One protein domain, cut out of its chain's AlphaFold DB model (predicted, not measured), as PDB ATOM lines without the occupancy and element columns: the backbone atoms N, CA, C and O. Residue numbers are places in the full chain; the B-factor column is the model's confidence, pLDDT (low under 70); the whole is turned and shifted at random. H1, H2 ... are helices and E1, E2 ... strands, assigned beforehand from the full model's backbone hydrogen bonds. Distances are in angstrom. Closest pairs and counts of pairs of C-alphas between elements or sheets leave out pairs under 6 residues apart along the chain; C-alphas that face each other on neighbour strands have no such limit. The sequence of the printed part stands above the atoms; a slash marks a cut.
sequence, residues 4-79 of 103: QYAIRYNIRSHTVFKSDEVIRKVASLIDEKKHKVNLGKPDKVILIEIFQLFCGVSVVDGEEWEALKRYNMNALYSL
ATOM      1  N   GLN A   4      -6.130 -34.066  45.552       92.12
ATOM      2  CA  GLN A   4      -5.616 -32.899  46.239       92.12
ATOM      3  C   GLN A   4      -5.253 -31.821  45.224       92.12
ATOM      4  O   GLN A   4      -4.669 -32.118  44.183       92.12
ATOM      5  N   TYR A   5      -5.592 -30.569  45.512       92.69
ATOM      6  CA  TYR A   5      -5.343 -29.474  44.582       92.69
ATOM      7  C   TYR A   5      -4.678 -28.270  45.240       92.69
ATOM      8  O   TYR A   5      -4.810 -28.039  46.441       92.69
ATOM      9  N   ALA A   6      -3.980 -27.486  44.427       92.44
ATOM     10  CA  ALA A   6      -3.480 -26.172  44.805       92.44
ATOM     11  C   ALA A   6      -3.933 -25.135  43.783       92.44
ATOM     12  O   ALA A   6      -3.920 -25.396  42.581       92.44
ATOM     13  N   ILE A   7      -4.293 -23.945  44.257       92.81
ATOM     14  CA  ILE A   7      -4.585 -22.797  43.400       92.81
ATOM     15  C   ILE A   7      -3.348 -21.901  43.376       92.81
ATOM     16  O   ILE A   7      -2.769 -21.588  44.416       92.81
ATOM     17  N   ARG A   8      -2.931 -21.492  42.179       89.31
ATOM     18  CA  ARG A   8      -1.864 -20.515  41.957       89.31
ATOM     19  C   ARG A   8      -2.418 -19.416  41.068       89.31
ATOM     20  O   ARG A   8      -2.982 -19.700  40.016       89.31
ATOM     21  N   TYR A   9      -2.240 -18.172  41.483       90.31
ATOM     22  CA  TYR A   9      -2.677 -17.018  40.714       90.31
ATOM     23  C   TYR A   9      -1.472 -16.176  40.293       90.31
ATOM     24  O   TYR A   9      -0.474 -16.091  41.008       90.31
ATOM     25  N   ASN A  10      -1.582 -15.537  39.136       87.56
ATOM     26  CA  ASN A  10      -0.645 -14.537  38.656       87.56
ATOM     27  C   ASN A  10      -1.444 -13.345  38.126       87.56
ATOM     28  O   ASN A  10      -2.154 -13.460  37.128       87.56
ATOM     29  N   ILE A  11      -1.357 -12.209  38.820       85.12
ATOM     30  CA  ILE A  11      -2.015 -10.962  38.422       85.12
ATOM     31  C   ILE A  11      -0.942 -10.019  37.895       85.12
ATOM     32  O   ILE A  11      -0.041  -9.618  38.632       85.12
ATOM     33  N   ARG A  12      -1.053  -9.635  36.622       81.56
ATOM     34  CA  ARG A  12      -0.133  -8.693  35.981       81.56
ATOM     35  C   ARG A  12      -0.843  -7.379  35.686       81.56
ATOM     36  O   ARG A  12      -1.807  -7.347  34.926       81.56
ATOM     37  N   SER A  13      -0.320  -6.286  36.251       69.12
ATOM     38  CA  SER A  13      -0.748  -4.907  35.959       69.12
ATOM     39  C   SER A  13      -2.267  -4.682  36.066       69.12
ATOM     40  O   SER A  13      -2.865  -4.007  35.228       69.12
ATOM     41  N   HIS A  14      -2.899  -5.256  37.089       66.00
ATOM     42  CA  HIS A  14      -4.336  -5.142  37.312       66.00
ATOM     43  C   HIS A  14      -4.621  -4.867  38.794       66.00
ATOM     44  O   HIS A  14      -4.128  -5.582  39.661       66.00
ATOM     45  N   THR A  15      -5.403  -3.825  39.087       71.69
ATOM     46  CA  THR A  15      -5.631  -3.320  40.456       71.69
ATOM     47  C   THR A  15      -7.038  -3.581  40.997       71.69
ATOM     48  O   THR A  15      -7.269  -3.385  42.186       71.69
ATOM     49  N   VAL A  16      -7.980  -4.029  40.157       80.75
ATOM     50  CA  VAL A  16      -9.387  -4.216  40.565       80.75
ATOM     51  C   VAL A  16      -9.613  -5.564  41.264       80.75
ATOM     52  O   VAL A  16     -10.382  -5.638  42.215       80.75
ATOM     53  N   PHE A  17      -8.926  -6.627  40.837       77.75
ATOM     54  CA  PHE A  17      -9.048  -7.957  41.441       77.75
ATOM     55  C   PHE A  17      -8.042  -8.136  42.570       77.75
ATOM     56  O   PHE A  17      -6.834  -8.040  42.349       77.75
ATOM     57  N   LYS A  18      -8.543  -8.458  43.764       84.25
ATOM     58  CA  LYS A  18      -7.710  -8.925  44.873       84.25
ATOM     59  C   LYS A  18      -7.484 -10.426  44.737       84.25
ATOM     60  O   LYS A  18      -8.432 -11.176  44.514       84.25
ATOM     61  N   SER A  19      -6.238 -10.853  44.910       82.69
ATOM     62  CA  SER A  19      -5.811 -12.259  44.891       82.69
ATOM     63  C   SER A  19      -6.707 -13.165  45.732       82.69
ATOM     64  O   SER A  19      -7.257 -14.151  45.255       82.69
ATOM     65  N   ASP A  20      -6.920 -12.747  46.966       86.88
ATOM     66  CA  ASP A  20      -7.773 -13.360  47.969       86.88
ATOM     67  C   ASP A  20      -9.209 -13.629  47.505       86.88
ATOM     68  O   ASP A  20      -9.770 -14.700  47.737       86.88
ATOM     69  N   GLU A  21      -9.822 -12.649  46.842       88.94
ATOM     70  CA  GLU A  21     -11.194 -12.770  46.349       88.94
ATOM     71  C   GLU A  21     -11.264 -13.776  45.197       88.94
ATOM     72  O   GLU A  21     -12.192 -14.582  45.142       88.94
ATOM     73  N   VAL A  22     -10.251 -13.784  44.327       88.62
ATOM     74  CA  VAL A  22     -10.135 -14.745  43.224       88.62
ATOM     75  C   VAL A  22      -9.952 -16.165  43.757       88.62
ATOM     76  O   VAL A  22     -10.682 -17.065  43.342       88.62
ATOM     77  N   ILE A  23      -9.036 -16.370  44.709       89.94
ATOM     78  CA  ILE A  23      -8.779 -17.686  45.316       89.94
ATOM     79  C   ILE A  23     -10.048 -18.215  45.977       89.94
ATOM     80  O   ILE A  23     -10.469 -19.331  45.672       89.94
ATOM     81  N   ARG A  24     -10.697 -17.409  46.831       91.12
ATOM     82  CA  ARG A  24     -11.938 -17.811  47.512       91.12
ATOM     83  C   ARG A  24     -13.047 -18.127  46.521       91.12
ATOM     84  O   ARG A  24     -13.764 -19.109  46.697       91.12
ATOM     85  N   LYS A  25     -13.178 -17.328  45.457       91.12
ATOM     86  CA  LYS A  25     -14.196 -17.565  44.435       91.12
ATOM     87  C   LYS A  25     -13.962 -18.888  43.716       91.12
ATOM     88  O   LYS A  25     -14.906 -19.657  43.581       91.12
ATOM     89  N   VAL A  26     -12.731 -19.178  43.304       90.50
ATOM     90  CA  VAL A  26     -12.410 -20.440  42.622       90.50
ATOM     91  C   VAL A  26     -12.539 -21.632  43.567       90.50
ATOM     92  O   VAL A  26     -13.145 -22.626  43.184       90.50
ATOM     93  N   ALA A  27     -12.070 -21.518  44.812       90.00
ATOM     94  CA  ALA A  27     -12.230 -22.562  45.823       90.00
ATOM     95  C   ALA A  27     -13.711 -22.894  46.074       90.00
ATOM     96  O   ALA A  27     -14.067 -24.066  46.104       90.00
ATOM     97  N   SER A  28     -14.590 -21.884  46.131       90.94
ATOM     98  CA  SER A  28     -16.035 -22.084  46.336       90.94
ATOM     99  C   SER A  28     -16.749 -22.823  45.197       90.94
ATOM    100  O   SER A  28     -17.863 -23.310  45.379       90.94
ATOM    101  N   LEU A  29     -16.139 -22.891  44.008       91.00
ATOM    102  CA  LEU A  29     -16.681 -23.632  42.864       91.00
ATOM    103  C   LEU A  29     -16.281 -25.113  42.885       91.00
ATOM    104  O   LEU A  29     -16.828 -25.905  42.119       91.00
ATOM    105  N   ILE A  30     -15.316 -25.485  43.726       89.25
ATOM    106  CA  ILE A  30     -14.802 -26.845  43.835       89.25
ATOM    107  C   ILE A  30     -15.552 -27.545  44.969       89.25
ATOM    108  O   ILE A  30     -15.724 -26.993  46.048       89.25
ATOM    109  N   ASP A  31     -15.994 -28.780  44.731       87.56
ATOM    110  CA  ASP A  31     -16.668 -29.575  45.760       87.56
ATOM    111  C   ASP A  31     -15.702 -29.924  46.906       87.56
ATOM    112  O   ASP A  31     -14.872 -30.837  46.793       87.56
ATOM    113  N   GLU A  32     -15.843 -29.202  48.019       82.12
ATOM    114  CA  GLU A  32     -15.045 -29.344  49.243       82.12
ATOM    115  C   GLU A  32     -15.124 -30.748  49.854       82.12
ATOM    116  O   GLU A  32     -14.192 -31.195  50.525       82.12
ATOM    117  N   LYS A  33     -16.214 -31.491  49.613       81.75
ATOM    118  CA  LYS A  33     -16.382 -32.849  50.156       81.75
ATOM    119  C   LYS A  33     -15.561 -33.883  49.397       81.75
ATOM    120  O   LYS A  33     -15.288 -34.963  49.922       81.75
ATOM    121  N   LYS A  34     -15.191 -33.577  48.152       86.19
ATOM    122  CA  LYS A  34     -14.522 -34.505  47.238       86.19
ATOM    123  C   LYS A  34     -13.054 -34.158  47.013       86.19
ATOM    124  O   LYS A  34     -12.243 -35.070  46.834       86.19
ATOM    125  N   HIS A  35     -12.706 -32.877  47.017       88.56
ATOM    126  CA  HIS A  35     -11.368 -32.386  46.703       88.56
ATOM    127  C   HIS A  35     -10.801 -31.588  47.873       88.56
ATOM    128  O   HIS A  35     -11.473 -30.716  48.415       88.56
ATOM    129  N   LYS A  36      -9.552 -31.872  48.249       89.50
ATOM    130  CA  LYS A  36      -8.892 -31.235  49.395       89.50
ATOM    131  C   LYS A  36      -7.765 -30.317  48.932       89.50
ATOM    132  O   LYS A  36      -7.014 -30.673  48.028       89.50
ATOM    133  N   VAL A  37      -7.608 -29.164  49.571       89.69
ATOM    134  CA  VAL A  37      -6.476 -28.269  49.302       89.69
ATOM    135  C   VAL A  37      -5.190 -28.864  49.887       89.69
ATOM    136  O   VAL A  37      -5.158 -29.253  51.055       89.69
ATOM    137  N   ASN A  38      -4.122 -28.928  49.089       88.75
ATOM    138  CA  ASN A  38      -2.773 -29.263  49.547       88.75
ATOM    139  C   ASN A  38      -1.751 -28.348  48.864       88.75
ATOM    140  O   ASN A  38      -1.547 -28.419  47.657       88.75
ATOM    141  N   LEU A  39      -1.089 -27.499  49.649       86.69
ATOM    142  CA  LEU A  39      -0.131 -26.506  49.150       86.69
ATOM    143  C   LEU A  39       1.288 -27.073  48.958       86.69
ATOM    144  O   LEU A  39       2.113 -26.426  48.313       86.69
ATOM    145  N   GLY A  40       1.572 -28.255  49.515       85.31
ATOM    146  CA  GLY A  40       2.893 -28.883  49.486       85.31
ATOM    147  C   GLY A  40       3.077 -29.865  48.332       85.31
ATOM    148  O   GLY A  40       4.048 -29.760  47.590       85.31
ATOM    149  N   LYS A  41       2.160 -30.826  48.181       86.69
ATOM    150  CA  LYS A  41       2.194 -31.846  47.115       86.69
ATOM    151  C   LYS A  41       0.787 -32.078  46.552       86.69
ATOM    152  O   LYS A  41       0.139 -33.051  46.931       86.69
ATOM    153  N   PRO A  42       0.277 -31.148  45.731       91.69
ATOM    154  CA  PRO A  42      -1.016 -31.310  45.080       91.69
ATOM    155  C   PRO A  42      -0.947 -32.325  43.932       91.69
ATOM    156  O   PRO A  42       0.045 -32.377  43.209       91.69
ATOM    157  N   ASP A  43      -2.040 -33.056  43.707       92.62
ATOM    158  CA  ASP A  43      -2.211 -33.914  42.527       92.62
ATOM    159  C   ASP A  43      -2.550 -33.070  41.291       92.62
ATOM    160  O   ASP A  43      -2.133 -33.371  40.174       92.62
ATOM    161  N   LYS A  44      -3.304 -31.979  41.486       92.25
ATOM    162  CA  LYS A  44      -3.680 -31.025  40.436       92.25
ATOM    163  C   LYS A  44      -3.347 -29.595  40.837       92.25
ATOM    164  O   LYS A  44      -3.591 -29.178  41.966       92.25
ATOM    165  N   VAL A  45      -2.858 -28.803  39.892       92.69
ATOM    166  CA  VAL A  45      -2.613 -27.373  40.098       92.69
ATOM    167  C   VAL A  45      -3.538 -26.578  39.189       92.69
ATOM    168  O   VAL A  45      -3.604 -26.815  37.985       92.69
ATOM    169  N   ILE A  46      -4.271 -25.638  39.779       93.25
ATOM    170  CA  ILE A  46      -5.137 -24.703  39.067       93.25
ATOM    171  C   ILE A  46      -4.359 -23.401  38.918       93.25
ATOM    172  O   ILE A  46      -4.102 -22.709  39.903       93.25
ATOM    173  N   LEU A  47      -3.967 -23.093  37.687       91.94
ATOM    174  CA  LEU A  47      -3.278 -21.868  37.316       91.94
ATOM    175  C   LEU A  47      -4.311 -20.833  36.881       91.94
ATOM    176  O   LEU A  47      -5.144 -21.111  36.017       91.94
ATOM    177  N   ILE A  48      -4.244 -19.647  37.472       92.56
ATOM    178  CA  ILE A  48      -5.104 -18.514  37.141       92.56
ATOM    179  C   ILE A  48      -4.204 -17.361  36.718       92.56
ATOM    180  O   ILE A  48      -3.406 -16.876  37.516       92.56
ATOM    181  N   GLU A  49      -4.335 -16.901  35.481       89.62
ATOM    182  CA  GLU A  49      -3.612 -15.737  34.978       89.62
ATOM    183  C   GLU A  49      -4.594 -14.612  34.664       89.62
ATOM    184  O   GLU A  49      -5.515 -14.772  33.866       89.62
ATOM    185  N   ILE A  50      -4.398 -13.468  35.314       88.31
ATOM    186  CA  ILE A  50      -5.200 -12.266  35.104       88.31
ATOM    187  C   ILE A  50      -4.291 -11.207  34.496       88.31
ATOM    188  O   ILE A  50      -3.333 -10.749  35.128       88.31
ATOM    189  N   PHE A  51      -4.614 -10.802  33.272       86.50
ATOM    190  CA  PHE A  51      -3.905  -9.750  32.561       86.50
ATOM    191  C   PHE A  51      -4.897  -8.829  31.855       86.50
ATOM    192  O   PHE A  51      -5.608  -9.242  30.939       86.50
ATOM    193  N   GLN A  52      -4.927  -7.565  32.283       83.75
ATOM    194  CA  GLN A  52      -5.880  -6.559  31.806       83.75
ATOM    195  C   GLN A  52      -7.336  -7.061  31.891       83.75
ATOM    196  O   GLN A  52      -7.851  -7.234  32.989       83.75
ATOM    197  N   LEU A  53      -7.991  -7.291  30.748       84.88
ATOM    198  CA  LEU A  53      -9.382  -7.751  30.650       84.88
ATOM    199  C   LEU A  53      -9.507  -9.271  30.458       84.88
ATOM    200  O   LEU A  53     -10.612  -9.774  30.268       84.88
ATOM    201  N   PHE A  54      -8.394 -10.005  30.494       86.25
ATOM    202  CA  PHE A  54      -8.370 -11.447  30.284       86.25
ATOM    203  C   PHE A  54      -8.142 -12.195  31.597       86.25
ATOM    204  O   PHE A  54      -7.275 -11.837  32.395       86.25
ATOM    205  N   CYS A  55      -8.913 -13.265  31.782       88.38
ATOM    206  CA  CYS A  55      -8.721 -14.267  32.824       88.38
ATOM    207  C   CYS A  55      -8.529 -15.626  32.144       88.38
ATOM    208  O   CYS A  55      -9.446 -16.138  31.500       88.38
ATOM    209  N   GLY A  56      -7.326 -16.180  32.251       90.44
ATOM    210  CA  GLY A  56      -6.991 -17.527  31.808       90.44
ATOM    211  C   GLY A  56      -7.003 -18.482  32.991       90.44
ATOM    212  O   GLY A  56      -6.403 -18.194  34.023       90.44
ATOM    213  N   VAL A  57      -7.668 -19.626  32.842       92.69
ATOM    214  CA  VAL A  57      -7.652 -20.704  33.838       92.69
ATOM    215  C   VAL A  57      -7.147 -21.973  33.173       92.69
ATOM    216  O   VAL A  57      -7.560 -22.313  32.066       92.69
ATOM    217  N   SER A  58      -6.237 -22.679  33.830       92.56
ATOM    218  CA  SER A  58      -5.695 -23.948  33.345       92.56
ATOM    219  C   SER A  58      -5.551 -24.927  34.500       92.56
ATOM    220  O   SER A  58      -5.132 -24.550  35.590       92.56
ATOM    221  N   VAL A  59      -5.908 -26.188  34.264       92.94
ATOM    222  CA  VAL A  59      -5.766 -27.266  35.246       92.94
ATOM    223  C   VAL A  59      -4.706 -28.219  34.732       92.94
ATOM    224  O   VAL A  59      -4.866 -28.795  33.658       92.94
ATOM    225  N   VAL A  60      -3.632 -28.365  35.497       93.31
ATOM    226  CA  VAL A  60      -2.472 -29.183  35.134       93.31
ATOM    227  C   VAL A  60      -2.196 -30.229  36.205       93.31
ATOM    228  O   VAL A  60      -2.662 -30.116  37.345       93.31
ATOM    229  N   ASP A  61      -1.446 -31.258  35.835       94.19
ATOM    230  CA  ASP A  61      -0.942 -32.255  36.769       94.19
ATOM    231  C   ASP A  61       0.170 -31.675  37.650       94.19
ATOM    232  O   ASP A  61       1.043 -30.938  37.188       94.19
ATOM    233  N   GLY A  62       0.116 -31.979  38.950       90.06
ATOM    234  CA  GLY A  62       1.048 -31.421  39.932       90.06
ATOM    235  C   GLY A  62       2.489 -31.890  39.737       90.06
ATOM    236  O   GLY A  62       3.416 -31.097  39.899       90.06
ATOM    237  N   GLU A  63       2.681 -33.148  39.332       89.88
ATOM    238  CA  GLU A  63       4.005 -33.712  39.043       89.88
ATOM    239  C   GLU A  63       4.670 -33.009  37.853       89.88
ATOM    240  O   GLU A  63       5.812 -32.556  37.954       89.88
ATOM    241  N   GLU A  64       3.934 -32.851  36.750       89.50
ATOM    242  CA  GLU A  64       4.416 -32.149  35.559       89.50
ATOM    243  C   GLU A  64       4.697 -30.677  35.859       89.50
ATOM    244  O   GLU A  64       5.725 -30.144  35.438       89.50
ATOM    245  N   TRP A  65       3.828 -30.022  36.635       88.69
ATOM    246  CA  TRP A  65       4.031 -28.642  37.057       88.69
ATOM    247  C   TRP A  65       5.337 -28.461  37.840       88.69
ATOM    248  O   TRP A  65       6.134 -27.586  37.495       88.69
ATOM    249  N   GLU A  66       5.597 -29.284  38.860       86.38
ATOM    250  CA  GLU A  66       6.839 -29.177  39.637       86.38
ATOM    251  C   GLU A  66       8.079 -29.536  38.807       86.38
ATOM    252  O   GLU A  66       9.115 -28.871  38.915       86.38
ATOM    253  N   ALA A  67       7.974 -30.520  37.909       87.81
ATOM    254  CA  ALA A  67       9.059 -30.867  36.997       87.81
ATOM    255  C   ALA A  67       9.368 -29.744  35.992       87.81
ATOM    256  O   ALA A  67      10.538 -29.529  35.663       87.81
ATOM    257  N   LEU A  68       8.351 -29.023  35.508       86.00
ATOM    258  CA  LEU A  68       8.502 -27.984  34.486       86.00
ATOM    259  C   LEU A  68       8.854 -26.609  35.060       86.00
ATOM    260  O   LEU A  68       9.560 -25.833  34.413       86.00
ATOM    261  N   LYS A  69       8.435 -26.315  36.294       82.81
ATOM    262  CA  LYS A  69       8.684 -25.035  36.973       82.81
ATOM    263  C   LYS A  69      10.166 -24.653  37.014       82.81
ATOM    264  O   LYS A  69      10.495 -23.475  36.887       82.81
ATOM    265  N   ARG A  70      11.065 -25.637  37.124       79.69
ATOM    266  CA  ARG A  70      12.527 -25.433  37.128       79.69
ATOM    267  C   ARG A  70      13.096 -24.886  35.812       79.69
ATOM    268  O   ARG A  70      14.185 -24.328  35.822       79.69
ATOM    269  N   TYR A  71      12.383 -25.039  34.696       81.62
ATOM    270  CA  TYR A  71      12.815 -24.535  33.386       81.62
ATOM    271  C   TYR A  71      12.375 -23.093  33.125       81.62
ATOM    272  O   TYR A  71      12.718 -22.519  32.090       81.62
ATOM    273  N   ASN A  72      11.627 -22.479  34.045       80.81
ATOM    274  CA  ASN A  72      11.294 -21.071  33.937       80.81
ATOM    275  C   ASN A  72      12.548 -20.222  34.194       80.81
ATOM    276  O   ASN A  72      12.862 -19.885  35.334       80.81
ATOM    277  N   MET A  73      13.247 -19.846  33.121       76.62
ATOM    278  CA  MET A  73      14.456 -19.017  33.178       76.62
ATOM    279  C   MET A  73      14.231 -17.694  33.926       76.62
ATOM    280  O   MET A  73      15.141 -17.217  34.597       76.62
ATOM    281  N   ASN A  74      13.010 -17.139  33.894       75.31
ATOM    282  CA  ASN A  74      12.669 -15.930  34.651       75.31
ATOM    283  C   ASN A  74      12.817 -16.128  36.168       75.31
ATOM    284  O   ASN A  74      13.209 -15.197  36.864       75.31
ATOM    285  N   ALA A  75      12.570 -17.340  36.677       71.38
ATOM    286  CA  ALA A  75      12.742 -17.667  38.092       71.38
ATOM    287  C   ALA A  75      14.222 -17.773  38.508       71.38
ATOM    288  O   ALA A  75      14.547 -17.610  39.684       71.38
ATOM    289  N   LEU A  76      15.135 -18.014  37.562       70.81
ATOM    290  CA  LEU A  76      16.571 -18.078  37.844       70.81
ATOM    291  C   LEU A  76      17.177 -16.684  38.038       70.81
ATOM    292  O   LEU A  76      18.043 -16.517  38.894       70.81
ATOM    293  N   TYR A  77      16.690 -15.670  37.314       71.81
ATOM    294  CA  TYR A  77      17.168 -14.291  37.487       71.81
ATOM    295  C   TYR A  77      16.918 -13.759  38.904       71.81
ATOM    296  O   TYR A  77      17.740 -13.014  39.426       71.81
ATOM    297  N   SER A  78      15.842 -14.193  39.564       66.00
ATOM    298  CA  SER A  78      15.577 -13.866  40.972       66.00
ATOM    299  C   SER A  78      16.522 -14.553  41.966       66.00
ATOM    300  O   SER A  78      16.697 -14.047  43.070       66.00
ATOM    301  N   LEU A  79      17.143 -15.680  41.600       66.69
ATOM    302  CA  LEU A  79      18.085 -16.409  42.461       66.69
ATOM    303  C   LEU A  79      19.511 -15.845  42.376       66.69
ATOM    304  O   LEU A  79      20.271 -15.954  43.331       66.69
TER     305      LEU A  79
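This is residues 4 to 79 of the 103 residues of the protein "THUMP domain-containing protein" of Ustilaginoidea virens (UniProt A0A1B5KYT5). A twisted slab of three long strands, E1, E2 and E3, has helix H1 slantwise over E1 and E2 on one face, while H2 leaves the end of E3 on the opposite face, beside the strands. From residue 67 on, the last part of H2 and the short helix H3 stick out as a free tail, and residues 29 to 43 make a long loop from H1 back to the sheet. The printed part has 76 residues with three named helices and three named strands, in the order E1, H1, E2, E3, H2, H3; the sheet is mixed, in the order E1, E2, E3, and the class is mixed, helices and strands. It is only just compact, close to loose, with a radius of gyration of the C-alphas of 13.5 A, and only just flat, spanning 40 by 32 by 18 A.

In the sheet, E2, residues 44 to 51, is the inner strand. E1, residues 4 to 12, is its parallel neighbour at 14 degrees, with N 8 and O 46 2.8 A apart, within hydrogen-bond range. E3, residues 54 to 61, is its antiparallel neighbour at 163 degrees, and the two form a hairpin; N 47 and O 58 are 2.8 A apart, within hydrogen-bond range. H1, residues 19 to 28, is on the sheet at a height of 9.4 A, at 34 degrees to E1 on the local plane; its closest C-alphas to E1 are those of Ile 23 and Ile 7, 6.9 A apart. E1, H1 and E2 form a strand-helix-strand unit, two parallel neighbour strands with a helix between them, and its crossover is left-handed. H2, residues 62 to 69, is on the opposite face at a height of 9.2 A, only just over none of the strands, with 2 of its C-alphas falling on E2; the C-alphas of Gly 62 and Lys 44 are the closest of H2 and E2, 4.8 A apart. H3, residues 73 to 77, is not on the sheet and is apart from H1. In H1, H2 and H3 every O i to N i+4 pair is within hydrogen-bond range.

E1 begins at C-alpha 4 (-5.616, -32.899, 46.239) and is 26.9 A long. E2 measures 22.7 A, E3 23.0 A and H1 14.3 A. E3 ends at C-alpha 61 (-0.942, -32.255, 36.769), and H3 ends at C-alpha 77 (17.168, -14.291, 37.487).

The C-alphas of Lys 33 and Tyr 77 are the two farthest apart, 40.4 A. The printed part has no cut. The link from H1 to E2 is long, with 15 residues; residues 36 to 37 in it pair in parallel with residues 4 to 5 of E1. Residues 67 to 79 stand free. The mean pLDDT of the printed part is 85.9, and residues 13 to 14 and 78 to 79 are under 70.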